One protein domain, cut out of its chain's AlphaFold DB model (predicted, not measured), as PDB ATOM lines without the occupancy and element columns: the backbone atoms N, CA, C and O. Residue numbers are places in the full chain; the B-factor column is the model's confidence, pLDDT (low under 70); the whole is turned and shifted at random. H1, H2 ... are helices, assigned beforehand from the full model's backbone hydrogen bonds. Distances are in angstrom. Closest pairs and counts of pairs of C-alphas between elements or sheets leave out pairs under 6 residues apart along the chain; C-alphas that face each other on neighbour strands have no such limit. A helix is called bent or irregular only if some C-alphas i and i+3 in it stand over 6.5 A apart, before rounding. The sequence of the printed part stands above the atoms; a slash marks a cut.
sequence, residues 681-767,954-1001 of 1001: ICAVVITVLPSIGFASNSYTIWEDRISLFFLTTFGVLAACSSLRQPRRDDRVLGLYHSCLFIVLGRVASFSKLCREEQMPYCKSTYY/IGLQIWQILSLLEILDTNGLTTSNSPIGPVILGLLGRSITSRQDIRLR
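Overview. This is residues 681 to 767 and 954 to 1001 of the 1001 residues of the protein "GPI ethanolamine phosphate transferase 3" of Ascosphaera apis ARSEF 7405 (UniProt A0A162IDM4). Five long helices run up and down, side by side, in an elongated bundle of two layers: H1, H3 and H4 stand in a row, with H1 only loosely set beside H3, and H5 and H6 cover one side of that row. The short H2 sits at one end of the bundle between H1 and H3, and the unnamed stretch of residues 748 to 767 loops out at that same end. The printed part has 135 residues with six named helices, H1 to H6 in chain order, and no named strand; its class is all helix. It is compact, with a radius of gyration of the C-alphas of 15.7 A, and spans 50 by 28 by 21 A.

Along the chain. H1, residues 681 to 695, begins at C-alpha 681 (341.104, 232.536, 504.522) and is 21.8 A long. It is neither bent nor irregular, but only just: C-alphas 687 and 690 are 6.1 A apart. H2 is residues 697 to 701, 6.1 A. H3, residues 703 to 722, is 28.3 A long, and H4, residues 728 to 747, is 28.5 A. H5, residues 954 to 970, begins after the cut at C-alpha 954 (349.485, 240.682, 478.980) and is 24.3 A long. H6, residues 980 to 996, is 24.7 A long and ends at C-alpha 996 (348.086, 230.693, 476.230).

Arrangement. H1, H3, H4, H5 and H6 form an up and down bundle, each running against the one before it. H1 and H2 only just touch, only at the corner by their link, with 3 pairs of C-alphas within 8 A; the closest are those of Gly 693 and Tyr 699, 5.5 A. H1 and H3 are close but not clearly touching, the closest C-alphas being those of Ile 686 and Phe 710, 6.8 A. Residues 682 to 687 of H1 touch residues 980 to 987 of H6, closest at the C-alphas of Ala 683 and Ile 980, 5.0 A, at a shallow tilt of 32 degrees, the same way. H3 and H4 are a helical hairpin at 12 degrees, closest at the C-alphas of Ala 719 and Leu 735, 4.8 A. With residues 703 to 711, H3 touches H6, closest at the C-alphas of Ser 707 and Ser 991, 5.5 A. H4 touches H5 at a shallow tilt of 25 degrees, opposite ways, closest at the C-alphas of Asp 730 and Thr 970, 5.0 A. H5 and H6 are a second helical hairpin, closest at the C-alphas of Leu 968 and Gly 981, 6.8 A. H4 and H6 are apart. Every O i to N i+4 pair is within hydrogen-bond range in H2, H3, H4 and H5, against 7 of 11 in H1 and 11 of 13 in H6.

Size, cuts and confidence. The C-alphas farthest apart, of Arg 727 and Glu 756, are 49.8 A apart. Residues 768 to 953 are not printed; C-alphas 767 and 954 are 16.3 A apart across the cut. The mean pLDDT of the printed part is 83.6, with residues 697, 754 to 761, 767, 976 and 993 to 1001 under 70.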
ATOM      1  N   ILE A 681     341.882 233.687 505.014       88.19
ATOM      2  CA  ILE A 681     341.104 232.536 504.522       88.19
ATOM      3  C   ILE A 681     341.206 232.456 502.994       88.19
ATOM      4  O   ILE A 681     341.605 231.422 502.466       88.19
ATOM      5  N   CYS A 682     340.929 233.553 502.284       90.75
ATOM      6  CA  CYS A 682     341.036 233.614 500.827       90.75
ATOM      7  C   CYS A 682     342.445 233.275 500.330       90.75
ATOM      8  O   CYS A 682     342.568 232.517 499.377       90.75
ATOM      9  N   ALA A 683     343.498 233.779 500.983       90.25
ATOM     10  CA  ALA A 683     344.878 233.472 500.611       90.25
ATOM     11  C   ALA A 683     345.190 231.967 500.722       90.25
ATOM     12  O   ALA A 683     345.774 231.395 499.804       90.25
ATOM     13  N   VAL A 684     344.750 231.307 501.803       87.75
ATOM     14  CA  VAL A 684     344.912 229.852 501.972       87.75
ATOM     15  C   VAL A 684     344.090 229.086 500.934       87.75
ATOM     16  O   VAL A 684     344.633 228.226 500.250       87.75
ATOM     17  N   VAL A 685     342.809 229.423 500.758       89.94
ATOM     18  CA  VAL A 685     341.902 228.738 499.818       89.94
ATOM     19  C   VAL A 685     342.396 228.843 498.371       89.94
ATOM     20  O   VAL A 685     342.446 227.832 497.675       89.94
ATOM     21  N   ILE A 686     342.819 230.034 497.935       91.50
ATOM     22  CA  ILE A 686     343.335 230.290 496.578       91.50
ATOM     23  C   ILE A 686     344.718 229.651 496.353       91.50
ATOM     24  O   ILE A 686     345.099 229.415 495.213       91.50
ATOM     25  N   THR A 687     345.461 229.315 497.409       88.19
ATOM     26  CA  THR A 687     346.721 228.564 497.275       88.19
ATOM     27  C   THR A 687     346.469 227.051 497.258       88.19
ATOM     28  O   THR A 687     347.000 226.335 496.413       88.19
ATOM     29  N   VAL A 688     345.635 226.550 498.174       87.25
ATOM     30  CA  VAL A 688     345.446 225.110 498.407       87.25
ATOM     31  C   VAL A 688     344.492 224.469 497.398       87.25
ATOM     32  O   VAL A 688     344.847 223.438 496.830       87.25
ATOM     33  N   LEU A 689     343.317 225.055 497.115       88.31
ATOM     34  CA  LEU A 689     342.360 224.430 496.185       88.31
ATOM     35  C   LEU A 689     342.918 224.301 494.757       88.31
ATOM     36  O   LEU A 689     342.805 223.214 494.200       88.31
ATOM     37  N   PRO A 690     343.591 225.312 494.168       85.25
ATOM     38  CA  PRO A 690     344.263 225.164 492.873       85.25
ATOM     39  C   PRO A 690     345.460 224.205 492.859       85.25
ATOM     40  O   PRO A 690     345.951 223.883 491.779       85.25
ATOM     41  N   SER A 691     345.964 223.790 494.026       82.44
ATOM     42  CA  SER A 691     347.047 222.803 494.137       82.44
ATOM     43  C   SER A 691     346.484 221.382 494.221       82.44
ATOM     44  O   SER A 691     346.904 220.519 493.461       82.44
ATOM     45  N   ILE A 692     345.472 221.159 495.070       81.56
ATOM     46  CA  ILE A 692     344.732 219.883 495.140       81.56
ATOM     47  C   ILE A 692     343.975 219.620 493.828       81.56
ATOM     48  O   ILE A 692     343.859 218.476 493.404       81.56
ATOM     49  N   GLY A 693     343.504 220.678 493.160       77.69
ATOM     50  CA  GLY A 693     342.782 220.598 491.894       77.69
ATOM     51  C   GLY A 693     343.519 219.817 490.806       77.69
ATOM     52  O   GLY A 693     342.868 219.096 490.067       77.69
ATOM     53  N   PHE A 694     344.855 219.853 490.749       72.81
ATOM     54  CA  PHE A 694     345.619 219.071 489.765       72.81
ATOM     55  C   PHE A 694     345.425 217.546 489.873       72.81
ATOM     56  O   PHE A 694     345.678 216.848 488.901       72.81
ATOM     57  N   ALA A 695     344.919 217.027 490.997       71.75
ATOM     58  CA  ALA A 695     344.509 215.626 491.131       71.75
ATOM     59  C   ALA A 695     343.119 215.324 490.514       71.75
ATOM     60  O   ALA A 695     342.541 214.273 490.778       71.75
ATOM     61  N   SER A 696     342.541 216.252 489.743       76.00
ATOM     62  CA  SER A 696     341.242 216.110 489.084       76.00
ATOM     63  C   SER A 696     341.334 216.499 487.610       76.00
ATOM     64  O   SER A 696     341.556 217.665 487.283       76.00
ATOM     65  N   ASN A 697     341.053 215.543 486.720       69.00
ATOM     66  CA  ASN A 697     341.024 215.759 485.268       69.00
ATOM     67  C   ASN A 697     340.118 216.950 484.907       69.00
ATOM     68  O   ASN A 697     340.524 217.839 484.165       69.00
ATOM     69  N   SER A 698     338.936 217.059 485.528       73.56
ATOM     70  CA  SER A 698     338.014 218.187 485.325       73.56
ATOM     71  C   SER A 698     338.622 219.553 485.665       73.56
ATOM     72  O   SER A 698     338.276 220.547 485.031       73.56
ATOM     73  N   TYR A 699     339.505 219.634 486.663       79.69
ATOM     74  CA  TYR A 699     340.193 220.879 487.001       79.69
ATOM     75  C   TYR A 699     341.293 221.197 485.982       79.69
ATOM     76  O   TYR A 699     341.420 222.352 485.584       79.69
ATOM     77  N   THR A 700     342.060 220.193 485.548       72.94
ATOM     78  CA  THR A 700     343.107 220.340 484.523       72.94
ATOM     79  C   THR A 700     342.515 220.798 483.187       72.94
ATOM     80  O   THR A 700     343.010 221.756 482.594       72.94
ATOM     81  N   ILE A 701     341.387 220.206 482.778       72.19
ATOM     82  CA  ILE A 701     340.628 220.597 481.583       72.19
ATOM     83  C   ILE A 701     340.073 222.026 481.724       72.19
ATOM     84  O   ILE A 701     340.161 222.808 480.785       72.19
ATOM     85  N   TRP A 702     339.530 222.420 482.885       82.00
ATOM     86  CA  TRP A 702     338.853 223.720 483.080       82.00
ATOM     87  C   TRP A 702     339.651 224.773 483.875       82.00
ATOM     88  O   TRP A 702     339.071 225.692 484.469       82.00
ATOM     89  N   GLU A 703     340.984 224.675 483.887       83.81
ATOM     90  CA  GLU A 703     341.866 225.519 484.710       83.81
ATOM     91  C   GLU A 703     341.680 227.026 484.439       83.81
ATOM     92  O   GLU A 703     341.720 227.841 485.369       83.81
ATOM     93  N   ASP A 704     341.454 227.415 483.182       83.25
ATOM     94  CA  ASP A 704     341.266 228.801 482.740       83.25
ATOM     95  C   ASP A 704     340.021 229.452 483.374       83.25
ATOM     96  O   ASP A 704     340.073 230.598 483.854       83.25
ATOM     97  N   ARG A 705     338.913 228.697 483.416       87.25
ATOM     98  CA  ARG A 705     337.618 229.096 483.981       87.25
ATOM     99  C   ARG A 705     337.663 229.114 485.497       87.25
ATOM    100  O   ARG A 705     337.167 230.059 486.108       87.25
ATOM    101  N   ILE A 706     338.283 228.108 486.110       89.19
ATOM    102  CA  ILE A 706     338.391 228.008 487.569       89.19
ATOM    103  C   ILE A 706     339.323 229.107 488.106       89.19
ATOM    104  O   ILE A 706     338.999 229.782 489.085       89.19
ATOM    105  N   SER A 707     340.425 229.391 487.407       89.38
ATOM    106  CA  SER A 707     341.302 230.528 487.722       89.38
ATOM    107  C   SER A 707     340.581 231.876 487.568       89.38
ATOM    108  O   SER A 707     340.729 232.755 488.422       89.38
ATOM    109  N   LEU A 708     339.736 232.042 486.535       91.25
ATOM    110  CA  LEU A 708     338.876 233.227 486.388       91.25
ATOM    111  C   LEU A 708     337.871 233.360 487.542       91.25
ATOM    112  O   LEU A 708     337.636 234.473 488.017       91.25
ATOM    113  N   PHE A 709     337.285 232.252 487.997       93.38
ATOM    114  CA  PHE A 709     336.348 232.231 489.117       93.38
ATOM    115  C   PHE A 709     337.011 232.699 490.420       93.38
ATOM    116  O   PHE A 709     336.460 233.565 491.104       93.38
ATOM    117  N   PHE A 710     338.221 232.222 490.735       93.75
ATOM    118  CA  PHE A 710     338.967 232.687 491.911       93.75
ATOM    119  C   PHE A 710     339.336 234.180 491.827       93.75
ATOM    120  O   PHE A 710     339.135 234.910 492.801       93.75
ATOM    121  N   LEU A 711     339.788 234.669 490.663       94.81
ATOM    122  CA  LEU A 711     340.066 236.100 490.443       94.81
ATOM    123  C   LEU A 711     338.804 236.966 490.587       94.81
ATOM    124  O   LEU A 711     338.835 238.017 491.228       94.81
ATOM    125  N   THR A 712     337.679 236.510 490.034       95.69
ATOM    126  CA  THR A 712     336.387 237.207 490.133       95.69
ATOM    127  C   THR A 712     335.892 237.237 491.578       95.69
ATOM    128  O   THR A 712     335.466 238.283 492.060       95.69
ATOM    129  N   THR A 713     336.018 236.120 492.302       95.56
ATOM    130  CA  THR A 713     335.662 236.017 493.725       95.56
ATOM    131  C   THR A 713     336.473 236.998 494.570       95.56
ATOM    132  O   THR A 713     335.898 237.727 495.379       95.56
ATOM    133  N   PHE A 714     337.789 237.094 494.342       96.00
ATOM    134  CA  PHE A 714     338.625 238.114 494.981       96.00
ATOM    135  C   PHE A 714     338.134 239.537 494.670       96.00
ATOM    136  O   PHE A 714     337.953 240.326 495.596       96.00
ATOM    137  N   GLY A 715     337.859 239.854 493.400       96.06
ATOM    138  CA  GLY A 715     337.361 241.173 492.994       96.06
ATOM    139  C   GLY A 715     336.021 241.549 493.641       96.06
ATOM    140  O   GLY A 715     335.835 242.688 494.064       96.06
ATOM    141  N   VAL A 716     335.095 240.595 493.789       96.56
ATOM    142  CA  VAL A 716     333.803 240.822 494.465       96.56
ATOM    143  C   VAL A 716     333.997 241.057 495.966       96.56
ATOM    144  O   VAL A 716     333.406 241.978 496.530       96.56
ATOM    145  N   LEU A 717     334.866 240.281 496.622       95.50
ATOM    146  CA  LEU A 717     335.206 240.496 498.033       95.50
ATOM    147  C   LEU A 717     335.912 241.845 498.251       95.50
ATOM    148  O   LEU A 717     335.618 242.538 499.227       95.50
ATOM    149  N   ALA A 718     336.770 242.260 497.315       95.25
ATOM    150  CA  ALA A 718     337.407 243.574 497.298       95.25
ATOM    151  C   ALA A 718     336.396 244.716 497.135       95.25
ATOM    152  O   ALA A 718     336.463 245.684 497.894       95.25
ATOM    153  N   ALA A 719     335.408 244.589 496.245       96.19
ATOM    154  CA  ALA A 719     334.333 245.573 496.102       96.19
ATOM    155  C   ALA A 719     333.524 245.716 497.407       96.19
ATOM    156  O   ALA A 719     333.351 246.823 497.924       96.19
ATOM    157  N   CYS A 720     333.105 244.591 497.995       95.50
ATOM    158  CA  CYS A 720     332.376 244.548 499.266       95.50
ATOM    159  C   CYS A 720     333.179 245.113 500.449       95.50
ATOM    160  O   CYS A 720     332.602 245.731 501.346       95.50
ATOM    161  N   SER A 721     334.498 244.911 500.465       94.00
ATOM    162  CA  SER A 721     335.402 245.488 501.465       94.00
ATOM    163  C   SER A 721     335.604 246.992 501.247       94.00
ATOM    164  O   SER A 721     335.526 247.766 502.199       94.00
ATOM    165  N   SER A 722     335.761 247.426 499.994       95.00
ATOM    166  CA  SER A 722     335.962 248.835 499.635       95.00
ATOM    167  C   SER A 722     334.755 249.688 500.026       95.00
ATOM    168  O   SER A 722     334.916 250.759 500.601       95.00
ATOM    169  N   LEU A 723     333.532 249.176 499.841       93.88
ATOM    170  CA  LEU A 723     332.295 249.834 500.290       93.88
ATOM    171  C   LEU A 723     332.233 250.098 501.808       93.88
ATOM    172  O   LEU A 723     331.489 250.980 502.241       93.88
ATOM    173  N   ARG A 724     333.008 249.364 502.619       92.62
ATOM    174  CA  ARG A 724     333.066 249.502 504.085       92.62
ATOM    175  C   ARG A 724     334.140 250.483 504.567       92.62
ATOM    176  O   ARG A 724     334.220 250.726 505.770       92.62
ATOM    177  N   GLN A 725     334.952 251.051 503.673       92.19
ATOM    178  CA  GLN A 725     336.046 251.943 504.065       92.19
ATOM    179  C   GLN A 725     335.539 253.257 504.680       92.19
ATOM    180  O   GLN A 725     334.502 253.785 504.270       92.19
ATOM    181  N   PRO A 726     336.237 253.834 505.676       90.06
ATOM    182  CA  PRO A 726     335.729 254.995 506.400       90.06
ATOM    183  C   PRO A 726     335.693 256.262 505.534       90.06
ATOM    184  O   PRO A 726     334.724 257.022 505.620       90.06
ATOM    185  N   ARG A 727     336.687 256.490 504.667       90.75
ATOM    186  CA  ARG A 727     336.736 257.664 503.776       90.75
ATOM    187  C   ARG A 727     335.902 257.441 502.517       90.75
ATOM    188  O   ARG A 727     335.746 256.312 502.066       90.75
ATOM    189  N   ARG A 728     335.347 258.517 501.948       92.50
ATOM    190  CA  ARG A 728     334.575 258.434 500.694       92.50
ATOM    191  C   ARG A 728     335.471 258.140 499.492       92.50
ATOM    192  O   ARG A 728     335.067 257.364 498.635       92.50
ATOM    193  N   ASP A 729     336.669 258.708 499.477       88.44
ATOM    194  CA  ASP A 729     337.614 258.573 498.367       88.44
ATOM    195  C   ASP A 729     338.078 257.111 498.242       88.44
ATOM    196  O   ASP A 729     337.878 256.497 497.197       88.44
ATOM    197  N   ASP A 730     338.525 256.507 499.352       90.31
ATOM    198  CA  ASP A 730     338.896 255.084 499.444       90.31
ATOM    199  C   ASP A 730     337.743 254.144 499.021       90.31
ATOM    200  O   ASP A 730     337.976 253.146 498.337       90.31
ATOM    201  N   ARG A 731     336.481 254.470 499.368       94.12
ATOM    202  CA  ARG A 731     335.297 253.698 498.929       94.12
ATOM    203  C   ARG A 731     335.120 253.732 497.416       94.12
ATOM    204  O   ARG A 731     334.900 252.686 496.810       94.12
ATOM    205  N   VAL A 732     335.151 254.927 496.821       94.56
ATOM    206  CA  VAL A 732     334.902 255.123 495.384       94.56
ATOM    207  C   VAL A 732     336.044 254.531 494.564       94.56
ATOM    208  O   VAL A 732     335.786 253.769 493.636       94.56
ATOM    209  N   LEU A 733     337.290 254.822 494.941       92.38
ATOM    210  CA  LEU A 733     338.487 254.342 494.255       92.38
ATOM    211  C   LEU A 733     338.624 252.815 494.369       92.38
ATOM    212  O   LEU A 733     338.801 252.135 493.358       92.38
ATOM    213  N   GLY A 734     338.444 252.261 495.572       93.75
ATOM    214  CA  GLY A 734     338.503 250.818 495.803       93.75
ATOM    215  C   GLY A 734     337.387 250.051 495.086       93.75
ATOM    216  O   GLY A 734     337.647 249.003 494.492       93.75
ATOM    217  N   LEU A 735     336.154 250.581 495.062       96.75
ATOM    218  CA  LEU A 735     335.052 249.996 494.289       96.75
ATOM    219  C   LEU A 735     335.343 250.040 492.783       96.75
ATOM    220  O   LEU A 735     335.204 249.018 492.112       96.75
ATOM    221  N   TYR A 736     335.784 251.191 492.268       96.62
ATOM    222  CA  TYR A 736     336.144 251.369 490.860       96.62
ATOM    223  C   TYR A 736     337.204 250.352 490.419       96.62
ATOM    224  O   TYR A 736     336.972 249.612 489.460       96.62
ATOM    225  N   HIS A 737     338.320 250.241 491.147       96.25
ATOM    226  CA  HIS A 737     339.370 249.283 490.806       96.25
ATOM    227  C   HIS A 737     338.937 247.828 490.994       96.25
ATOM    228  O   HIS A 737     339.331 246.990 490.187       96.25
ATOM    229  N   SER A 738     338.073 247.519 491.966       97.56
ATOM    230  CA  SER A 738     337.506 246.171 492.132       97.56
ATOM    231  C   SER A 738     336.630 245.760 490.941       97.56
ATOM    232  O   SER A 738     336.780 244.660 490.411       97.56
ATOM    233  N   CYS A 739     335.755 246.653 490.463       97.62
ATOM    234  CA  CYS A 739     334.956 246.417 489.259       97.62
ATOM    235  C   CYS A 739     335.837 246.313 488.004       97.62
ATOM    236  O   CYS A 739     335.668 245.389 487.208       97.62
ATOM    237  N   LEU A 740     336.809 247.216 487.852       97.19
ATOM    238  CA  LEU A 740     337.755 247.217 486.738       97.19
ATOM    239  C   LEU A 740     338.581 245.922 486.693       97.19
ATOM    240  O   LEU A 740     338.715 245.321 485.632       97.19
ATOM    241  N   PHE A 741     339.058 245.436 487.841       97.19
ATOM    242  CA  PHE A 741     339.797 244.178 487.962       97.19
ATOM    243  C   PHE A 741     339.001 242.975 487.433       97.19
ATOM    244  O   PHE A 741     339.551 242.157 486.691       97.19
ATOM    245  N   ILE A 742     337.705 242.890 487.765       96.94
ATOM    246  CA  ILE A 742     336.798 241.840 487.269       96.94
ATOM    247  C   ILE A 742     336.597 241.970 485.753       96.94
ATOM    248  O   ILE A 742     336.742 240.985 485.027       96.94
ATOM    249  N   VAL A 743     336.288 243.177 485.265       96.69
ATOM    250  CA  VAL A 743     336.033 243.432 483.837       96.69
ATOM    251  C   VAL A 743     337.262 243.094 482.994       96.69
ATOM    252  O   VAL A 743     337.141 242.340 482.032       96.69
ATOM    253  N   LEU A 744     338.450 243.565 483.382       95.19
ATOM    254  CA  LEU A 744     339.707 243.252 482.696       95.19
ATOM    255  C   LEU A 744     339.973 241.741 482.665       95.19
ATOM    256  O   LEU A 744     340.315 241.206 481.613       95.19
ATOM    257  N   GLY A 745     339.747 241.035 483.779       91.62
ATOM    258  CA  GLY A 745     339.927 239.582 483.858       91.62
ATOM    259  C   GLY A 745     338.966 238.807 482.955       91.62
ATOM    260  O   GLY A 745     339.356 237.799 482.357       91.62
ATOM    261  N   ARG A 746     337.730 239.305 482.809       92.38
ATOM    262  CA  ARG A 746     336.728 238.762 481.886       92.38
ATOM    263  C   ARG A 746     337.087 239.046 480.428       92.38
ATOM    264  O   ARG A 746     337.018 238.122 479.624       92.38
ATOM    265  N   VAL A 747     337.527 240.258 480.087       92.00
ATOM    266  CA  VAL A 747     337.983 240.583 478.721       92.00
ATOM    267  C   VAL A 747     339.209 239.739 478.349       92.00
ATOM    268  O   VAL A 747     339.227 239.116 477.291       92.00
ATOM    269  N   ALA A 748     340.174 239.592 479.259       89.31
ATOM    270  CA  ALA A 748     341.335 238.723 479.077       89.31
ATOM    271  C   ALA A 748     340.982 237.223 478.969       89.31
ATOM    272  O   ALA A 748     341.837 236.433 478.582       89.31
ATOM    273  N   SER A 749     339.754 236.799 479.306       86.62
ATOM    274  CA  SER A 749     339.303 235.404 479.121       86.62
ATOM    275  C   SER A 749     338.805 235.092 477.706       86.62
ATOM    276  O   SER A 749     338.561 233.931 477.389       86.62
ATOM    277  N   PHE A 750     338.690 236.103 476.835       85.81
ATOM    278  CA  PHE A 750     338.437 235.889 475.408       85.81
ATOM    279  C   PHE A 750     339.703 235.539 474.618       85.81
ATOM    280  O   PHE A 750     339.577 234.983 473.533       85.81
ATOM    281  N   SER A 751     340.901 235.822 475.144       85.81
ATOM    282  CA  SER A 751     342.157 235.262 474.629       85.81
ATOM    283  C   SER A 751     342.338 233.875 475.234       85.81
ATOM    284  O   SER A 751     342.698 233.772 476.407       85.81
ATOM    285  N   LYS A 752     342.074 232.827 474.453       77.38
ATOM    286  CA  LYS A 752     342.206 231.442 474.898       77.38
ATOM    287  C   LYS A 752     342.656 230.529 473.764       77.38
ATOM    288  O   LYS A 752     342.164 230.628 472.637       77.38
ATOM    289  N   LEU A 753     343.559 229.626 474.098       73.56
ATOM    290  CA  LEU A 753     343.804 228.393 473.374       73.56
ATOM    291  C   LEU A 753     342.948 227.297 474.030       73.56
ATOM    292  O   LEU A 753     342.803 227.288 475.250       73.56
ATOM    293  N   CYS A 754     342.319 226.446 473.223       68.81
ATOM    294  CA  CYS A 754     341.427 225.396 473.710       68.81
ATOM    295  C   CYS A 754     342.121 224.047 473.622       68.81
ATOM    296  O   CYS A 754     342.802 223.794 472.630       68.81
ATOM    297  N   ARG A 755     341.924 223.208 474.637       66.31
ATOM    298  CA  ARG A 755     342.314 221.796 474.594       66.31
ATOM    299  C   ARG A 755     341.242 220.969 473.875       66.31
ATOM    300  O   ARG A 755     340.090 221.409 473.805       66.31
ATOM    301  N   GLU A 756     341.599 219.778 473.404       55.03
ATOM    302  CA  GLU A 756     340.668 218.819 472.792       55.03
ATOM    303  C   GLU A 756     339.504 218.475 473.733       55.03
ATOM    304  O   GLU A 756     338.342 218.647 473.362       55.03
ATOM    305  N   GLU A 757     339.783 218.171 475.006       59.53
ATOM    306  CA  GLU A 757     338.767 217.785 476.002       59.53
ATOM    307  C   GLU A 757     337.843 218.959 476.420       59.53
ATOM    308  O   GLU A 757     336.877 218.791 477.172       59.53
ATOM    309  N   GLN A 758     338.105 220.179 475.931       58.34
ATOM    310  CA  GLN A 758     337.219 221.337 476.093       58.34
ATOM    311  C   GLN A 758     336.222 221.527 474.932       58.34
ATOM    312  O   GLN A 758     335.335 222.390 475.034       58.34
ATOM    313  N   MET A 759     336.356 220.791 473.824       50.44
ATOM    314  CA  MET A 759     335.464 220.876 472.660       50.44
ATOM    315  C   MET A 759     334.079 220.284 472.995       50.44
ATOM    316  O   MET A 759     333.989 219.291 473.711       50.44
ATOM    317  N   PRO A 760     332.949 220.886 472.560       52.19
ATOM    318  CA  PRO A 760     332.777 222.073 471.711       52.19
ATOM    319  C   PRO A 760     332.781 223.384 472.507       52.19
ATOM    320  O   PRO A 760     332.628 224.471 471.952       52.19
ATOM    321  N   TYR A 761     332.810 223.296 473.839       69.69
ATOM    322  CA  TYR A 761     332.493 224.407 474.736       69.69
ATOM    323  C   TYR A 761     333.593 225.483 474.739       69.69
ATOM    324  O   TYR A 761     333.480 226.516 475.415       69.69
ATOM    325  N   CYS A 762     334.666 225.253 473.988       71.06
ATOM    326  CA  CYS A 762     335.754 226.160 473.722       71.06
ATOM    327  C   CYS A 762     335.991 226.261 472.205       71.06
ATOM    328  O   CYS A 762     335.919 225.276 471.493       71.06
ATOM    329  N   LYS A 763     336.269 227.475 471.716       73.69
ATOM    330  CA  LYS A 763     336.794 227.732 470.370       73.69
ATOM    331  C   LYS A 763     338.058 228.564 470.530       73.69
ATOM    332  O   LYS A 763     338.005 229.574 471.244       73.69
ATOM    333  N   SER A 764     339.164 228.127 469.927       75.31
ATOM    334  CA  SER A 764     340.442 228.835 470.021       75.31
ATOM    335  C   SER A 764     340.313 230.228 469.412       75.31
ATOM    336  O   SER A 764     339.684 230.417 468.369       75.31
ATOM    337  N   THR A 765     340.900 231.211 470.083       78.25
ATOM    338  CA  THR A 765     341.046 232.581 469.579       78.25
ATOM    339  C   THR A 765     342.512 232.967 469.407       78.25
ATOM    340  O   THR A 765     342.795 234.058 468.918       78.25
ATOM    341  N   TYR A 766     343.452 232.092 469.780       72.56
ATOM    342  CA  TYR A 766     344.877 232.416 469.841       72.56
ATOM    343  C   TYR A 766     345.584 232.338 468.478       72.56
ATOM    344  O   TYR A 766     346.406 233.196 468.166       72.56
ATOM    345  N   TYR A 767     345.235 231.343 467.658       66.50
ATOM    346  CA  TYR A 767     345.709 231.160 466.280       66.50
ATOM    347  C   TYR A 767     344.712 230.333 465.453       66.50
ATOM    348  O   TYR A 767     343.859 229.662 466.035       66.50
ATOM    349  N   ILE A 954     348.419 240.161 478.105       91.75
ATOM    350  CA  ILE A 954     349.485 240.682 478.980       91.75
ATOM    351  C   ILE A 954     349.285 242.181 479.258       91.75
ATOM    352  O   ILE A 954     349.407 242.623 480.401       91.75
ATOM    353  N   GLY A 955     348.878 242.966 478.255       93.81
ATOM    354  CA  GLY A 955     348.510 244.372 478.442       93.81
ATOM    355  C   GLY A 955     347.361 244.568 479.439       93.81
ATOM    356  O   GLY A 955     347.444 245.420 480.329       93.81
ATOM    357  N   LEU A 956     346.316 243.738 479.351       94.44
ATOM    358  CA  LEU A 956     345.213 243.727 480.320       94.44
ATOM    359  C   LEU A 956     345.675 243.276 481.717       94.44
ATOM    360  O   LEU A 956     345.232 243.848 482.714       94.44
ATOM    361  N   GLN A 957     346.597 242.313 481.806       93.19
ATOM    362  CA  GLN A 957     347.165 241.836 483.072       93.19
ATOM    363  C   GLN A 957     347.921 242.937 483.816       93.19
ATOM    364  O   GLN A 957     347.736 243.105 485.017       93.19
ATOM    365  N   ILE A 958     348.737 243.728 483.115       94.31
ATOM    366  CA  ILE A 958     349.473 244.856 483.707       94.31
ATOM    367  C   ILE A 958     348.490 245.877 484.293       94.31
ATOM    368  O   ILE A 958     348.703 246.394 485.389       94.31
ATOM    369  N   TRP A 959     347.360 246.108 483.619       95.38
ATOM    370  CA  TRP A 959     346.291 246.967 484.129       95.38
ATOM    371  C   TRP A 959     345.527 246.341 485.318       95.38
ATOM    372  O   TRP A 959     345.146 247.050 486.257       95.38
ATOM    373  N   GLN A 960     345.369 245.013 485.357       94.88
ATOM    374  CA  GLN A 960     344.881 244.312 486.552       94.88
ATOM    375  C   GLN A 960     345.861 244.412 487.725       94.88
ATOM    376  O   GLN A 960     345.409 244.610 488.848       94.88
ATOM    377  N   ILE A 961     347.173 244.325 487.490       94.44
ATOM    378  CA  ILE A 961     348.211 244.483 488.522       94.44
ATOM    379  C   ILE A 961     348.167 245.901 489.104       94.44
ATOM    380  O   ILE A 961     348.140 246.051 490.322       94.44
ATOM    381  N   LEU A 962     348.072 246.934 488.259       94.06
ATOM    382  CA  LEU A 962     347.859 248.316 488.706       94.06
ATOM    383  C   LEU A 962     346.587 248.446 489.560       94.06
ATOM    384  O   LEU A 962     346.626 248.983 490.661       94.06
ATOM    385  N   SER A 963     345.463 247.888 489.103       94.88
ATOM    386  CA  SER A 963     344.203 247.921 489.864       94.88
ATOM    387  C   SER A 963     344.271 247.129 491.176       94.88
ATOM    388  O   SER A 963     343.675 247.542 492.165       94.88
ATOM    389  N   LEU A 964     345.015 246.021 491.218       94.81
ATOM    390  CA  LEU A 964     345.258 245.237 492.430       94.81
ATOM    391  C   LEU A 964     346.040 246.041 493.473       94.81
ATOM    392  O   LEU A 964     345.707 245.975 494.652       94.81
ATOM    393  N   LEU A 965     347.049 246.808 493.053       91.88
ATOM    394  CA  LEU A 965     347.827 247.663 493.952       91.88
ATOM    395  C   LEU A 965     346.933 248.717 494.626       91.88
ATOM    396  O   LEU A 965     346.985 248.846 495.848       91.88
ATOM    397  N   GLU A 966     346.042 249.369 493.871       91.69
ATOM    398  CA  GLU A 966     345.052 250.299 494.442       91.69
ATOM    399  C   GLU A 966     344.060 249.590 495.374       91.69
ATOM    400  O   GLU A 966     343.812 250.072 496.474       91.69
ATOM    401  N   ILE A 967     343.537 248.413 494.998       93.88
ATOM    402  CA  ILE A 967     342.638 247.614 495.856       93.88
ATOM    403  C   ILE A 967     343.296 247.291 497.204       93.88
ATOM    404  O   ILE A 967     342.632 247.358 498.244       93.88
ATOM    405  N   LEU A 968     344.576 246.906 497.191       92.06
ATOM    406  CA  LEU A 968     345.330 246.566 498.396       92.06
ATOM    407  C   LEU A 968     345.548 247.796 499.287       92.06
ATOM    408  O   LEU A 968     345.436 247.669 500.507       92.06
ATOM    409  N   ASP A 969     345.816 248.963 498.699       88.88
ATOM    410  CA  ASP A 969     346.042 250.201 499.446       88.88
ATOM    411  C   ASP A 969     344.739 250.793 500.005       88.88
ATOM    412  O   ASP A 969     344.625 250.990 501.217       88.88
ATOM    413  N   THR A 970     343.693 250.942 499.179       90.38
ATOM    414  CA  THR A 970     342.386 251.474 499.619       90.38
ATOM    415  C   THR A 970     341.713 250.603 500.676       90.38
ATOM    416  O   THR A 970     340.867 251.090 501.421       90.38
ATOM    417  N   ASN A 971     342.058 249.311 500.757       89.44
ATOM    418  CA  ASN A 971     341.571 248.411 501.807       89.44
ATOM    419  C   ASN A 971     342.525 248.260 503.006       89.44
ATOM    420  O   ASN A 971     342.240 247.468 503.906       89.44
ATOM    421  N   GLY A 972     343.644 248.992 503.036       86.31
ATOM    422  CA  GLY A 972     344.644 248.942 504.107       86.31
ATOM    423  C   GLY A 972     345.415 247.620 504.203       86.31
ATOM    424  O   GLY A 972     346.107 247.384 505.195       86.31
ATOM    425  N   LEU A 973     345.318 246.753 503.191       86.50
ATOM    426  CA  LEU A 973     345.868 245.392 503.183       86.50
ATOM    427  C   LEU A 973     347.396 245.377 503.075       86.50
ATOM    428  O   LEU A 973     348.034 244.439 503.555       86.50
ATOM    429  N   THR A 974     347.964 246.439 502.500       78.25
ATOM    430  CA  THR A 974     349.392 246.779 502.561       78.25
ATOM    431  C   THR A 974     349.825 247.008 504.012       78.25
ATOM    432  O   THR A 974     350.707 246.318 504.515       78.25
ATOM    433  N   THR A 975     349.146 247.911 504.727       72.06
ATOM    434  CA  THR A 975     349.472 248.269 506.121       72.06
ATOM    435  C   THR A 975     349.206 247.151 507.131       72.06
ATOM    436  O   THR A 975     349.829 247.122 508.190       72.06
ATOM    437  N   SER A 976     348.311 246.211 506.810       68.31
ATOM    438  CA  SER A 976     348.010 245.051 507.651       68.31
ATOM    439  C   SER A 976     348.873 243.818 507.343       68.31
ATOM    440  O   SER A 976     348.534 242.734 507.821       68.31
ATOM    441  N   ASN A 977     349.915 243.939 506.505       72.31
ATOM    442  CA  ASN A 977     350.766 242.834 506.031       72.31
ATOM    443  C   ASN A 977     349.964 241.610 505.535       72.31
ATOM    444  O   ASN A 977     350.263 240.463 505.871       72.31
ATOM    445  N   SER A 978     348.900 241.839 504.756       84.25
ATOM    446  CA  SER A 978     348.032 240.757 504.280       84.25
ATOM    447  C   SER A 978     348.708 239.928 503.172       84.25
ATOM    448  O   SER A 978     349.123 240.498 502.160       84.25
ATOM    449  N   PRO A 979     348.751 238.582 503.268       86.75
ATOM    450  CA  PRO A 979     349.372 237.727 502.250       86.75
ATOM    451  C   PRO A 979     348.566 237.636 500.943       86.75
ATOM    452  O   PRO A 979     349.040 237.047 499.974       86.75
ATOM    453  N   ILE A 980     347.352 238.204 500.886       91.25
ATOM    454  CA  ILE A 980     346.475 238.088 499.713       91.25
ATOM    455  C   ILE A 980     347.068 238.736 498.453       91.25
ATOM    456  O   ILE A 980     346.879 238.204 497.367       91.25
ATOM    457  N   GLY A 981     347.819 239.837 498.578       91.25
ATOM    458  CA  GLY A 981     348.408 240.533 497.427       91.25
ATOM    459  C   GLY A 981     349.329 239.632 496.592       91.25
ATOM    460  O   GLY A 981     349.033 239.399 495.419       91.25
ATOM    461  N   PRO A 982     350.394 239.058 497.187       90.06
ATOM    462  CA  PRO A 982     351.247 238.068 496.528       90.06
ATOM    463  C   PRO A 982     350.492 236.852 495.969       90.06
ATOM    464  O   PRO A 982     350.790 236.415 494.861       90.06
ATOM    465  N   VAL A 983     349.483 236.334 496.684       91.94
ATOM    466  CA  VAL A 983     348.677 235.190 496.215       91.94
ATOM    467  C   VAL A 983     347.884 235.535 494.949       91.94
ATOM    468  O   VAL A 983     347.870 234.750 494.002       91.94
ATOM    469  N   ILE A 984     347.266 236.719 494.882       94.81
ATOM    470  CA  ILE A 984     346.529 237.156 493.687       94.81
ATOM    471  C   ILE A 984     347.476 237.486 492.527       94.81
ATOM    472  O   ILE A 984     347.137 237.185 491.386       94.81
ATOM    473  N   LEU A 985     348.679 238.017 492.784       92.25
ATOM    474  CA  LEU A 985     349.711 238.165 491.748       92.25
ATOM    475  C   LEU A 985     350.120 236.807 491.149       92.25
ATOM    476  O   LEU A 985     350.184 236.675 489.928       92.25
ATOM    477  N   GLY A 986     350.318 235.782 491.987       90.12
ATOM    478  CA  GLY A 986     350.580 234.414 491.526       90.12
ATOM    479  C   GLY A 986     349.425 233.839 490.696       90.12
ATOM    480  O   GLY A 986     349.647 233.300 489.610       90.12
ATOM    481  N   LEU A 987     348.181 234.023 491.152       91.12
ATOM    482  CA  LEU A 987     346.988 233.585 490.421       91.12
ATOM    483  C   LEU A 987     346.805 234.325 489.081       91.12
ATOM    484  O   LEU A 987     346.376 233.713 488.106       91.12
ATOM    485  N   LEU A 988     347.143 235.617 489.002       90.69
ATOM    486  CA  LEU A 988     347.140 236.376 487.747       90.69
ATOM    487  C   LEU A 988     348.154 235.817 486.743       90.69
ATOM    488  O   LEU A 988     347.819 235.696 485.569       90.69
ATOM    489  N   GLY A 989     349.368 235.464 487.178       84.69
ATOM    490  CA  GLY A 989     350.369 234.820 486.314       84.69
ATOM    491  C   GLY A 989     349.908 233.447 485.816       84.69
ATOM    492  O   GLY A 989     349.978 233.140 484.623       84.69
ATOM    493  N   ARG A 990     349.348 232.644 486.727       82.19
ATOM    494  CA  ARG A 990     348.782 231.325 486.419       82.19
ATOM    495  C   ARG A 990     347.617 231.392 485.428       82.19
ATOM    496  O   ARG A 990     347.562 230.577 484.517       82.19
ATOM    497  N   SER A 991     346.711 232.362 485.576       80.38
ATOM    498  CA  SER A 991     345.497 232.456 484.750       80.38
ATOM    499  C   SER A 991     345.746 232.850 483.293       80.38
ATOM    500  O   SER A 991     344.834 232.724 482.478       80.38
ATOM    501  N   ILE A 992     346.944 233.345 482.969       71.38
ATOM    502  CA  ILE A 992     347.350 233.666 481.597       71.38
ATOM    503  C   ILE A 992     348.141 232.524 480.972       71.38
ATOM    504  O   ILE A 992     347.843 232.158 479.839       71.38
ATOM    505  N   THR A 993     349.060 231.900 481.716       60.03
ATOM    506  CA  THR A 993     349.732 230.676 481.240       60.03
ATOM    507  C   THR A 993     348.705 229.591 480.904       60.03
ATOM    508  O   THR A 993     348.694 229.120 479.776       60.03
ATOM    509  N   SER A 994     347.716 229.323 481.768       55.97
ATOM    510  CA  SER A 994     346.647 228.347 481.469       55.97
ATOM    511  C   SER A 994     345.686 228.724 480.324       55.97
ATOM    512  O   SER A 994     344.806 227.938 479.990       55.97
ATOM    513  N   ARG A 995     345.822 229.915 479.721       64.94
ATOM    514  CA  ARG A 995     345.042 230.368 478.549       64.94
ATOM    515  C   ARG A 995     345.848 230.450 477.257       64.94
ATOM    516  O   ARG A 995     345.248 230.581 476.193       64.94
ATOM    517  N   GLN A 996     347.171 230.469 477.354       55.25
ATOM    518  CA  GLN A 996     348.086 230.693 476.230       55.25
ATOM    519  C   GLN A 996     348.988 229.488 475.969       55.25
ATOM    520  O   GLN A 996     349.580 229.399 474.897       55.25
ATOM    521  N   ASP A 997     349.084 228.581 476.940       46.25
ATOM    522  CA  ASP A 997     350.089 227.537 476.985       46.25
ATOM    523  C   ASP A 997     349.433 226.155 477.101       46.25
ATOM    524  O   ASP A 997     348.954 225.753 478.162       46.25
ATOM    525  N   ILE A 998     349.402 225.452 475.968       43.19
ATOM    526  CA  ILE A 998     349.210 223.994 475.883       43.19
ATOM    527  C   ILE A 998     350.574 223.304 475.647       43.19
ATOM    528  O   ILE A 998     350.661 222.087 475.658       43.19
ATOM    529  N   ARG A 999     351.671 224.057 475.450       33.47
ATOM    530  CA  ARG A 999     352.948 223.519 474.940       33.47
ATOM    531  C   ARG A 999     353.991 223.197 476.022       33.47
ATOM    532  O   ARG A 999     355.090 222.781 475.672       33.47
ATOM    533  N   LEU A1000     353.689 223.419 477.305       26.50
ATOM    534  CA  LEU A1000     354.638 223.266 478.423       26.50
ATOM    535  C   LEU A1000     354.054 222.579 479.680       26.50
ATOM    536  O   LEU A1000     354.627 222.727 480.764       26.50
ATOM    537  N   ARG A1001     352.917 221.875 479.590       29.92
ATOM    538  CA  ARG A1001     352.276 221.218 480.747       29.92
ATOM    539  C   ARG A1001     351.666 219.865 480.434       29.92
ATOM    540  O   ARG A1001     350.853 219.832 479.492       29.92
TER     541      ARG A1001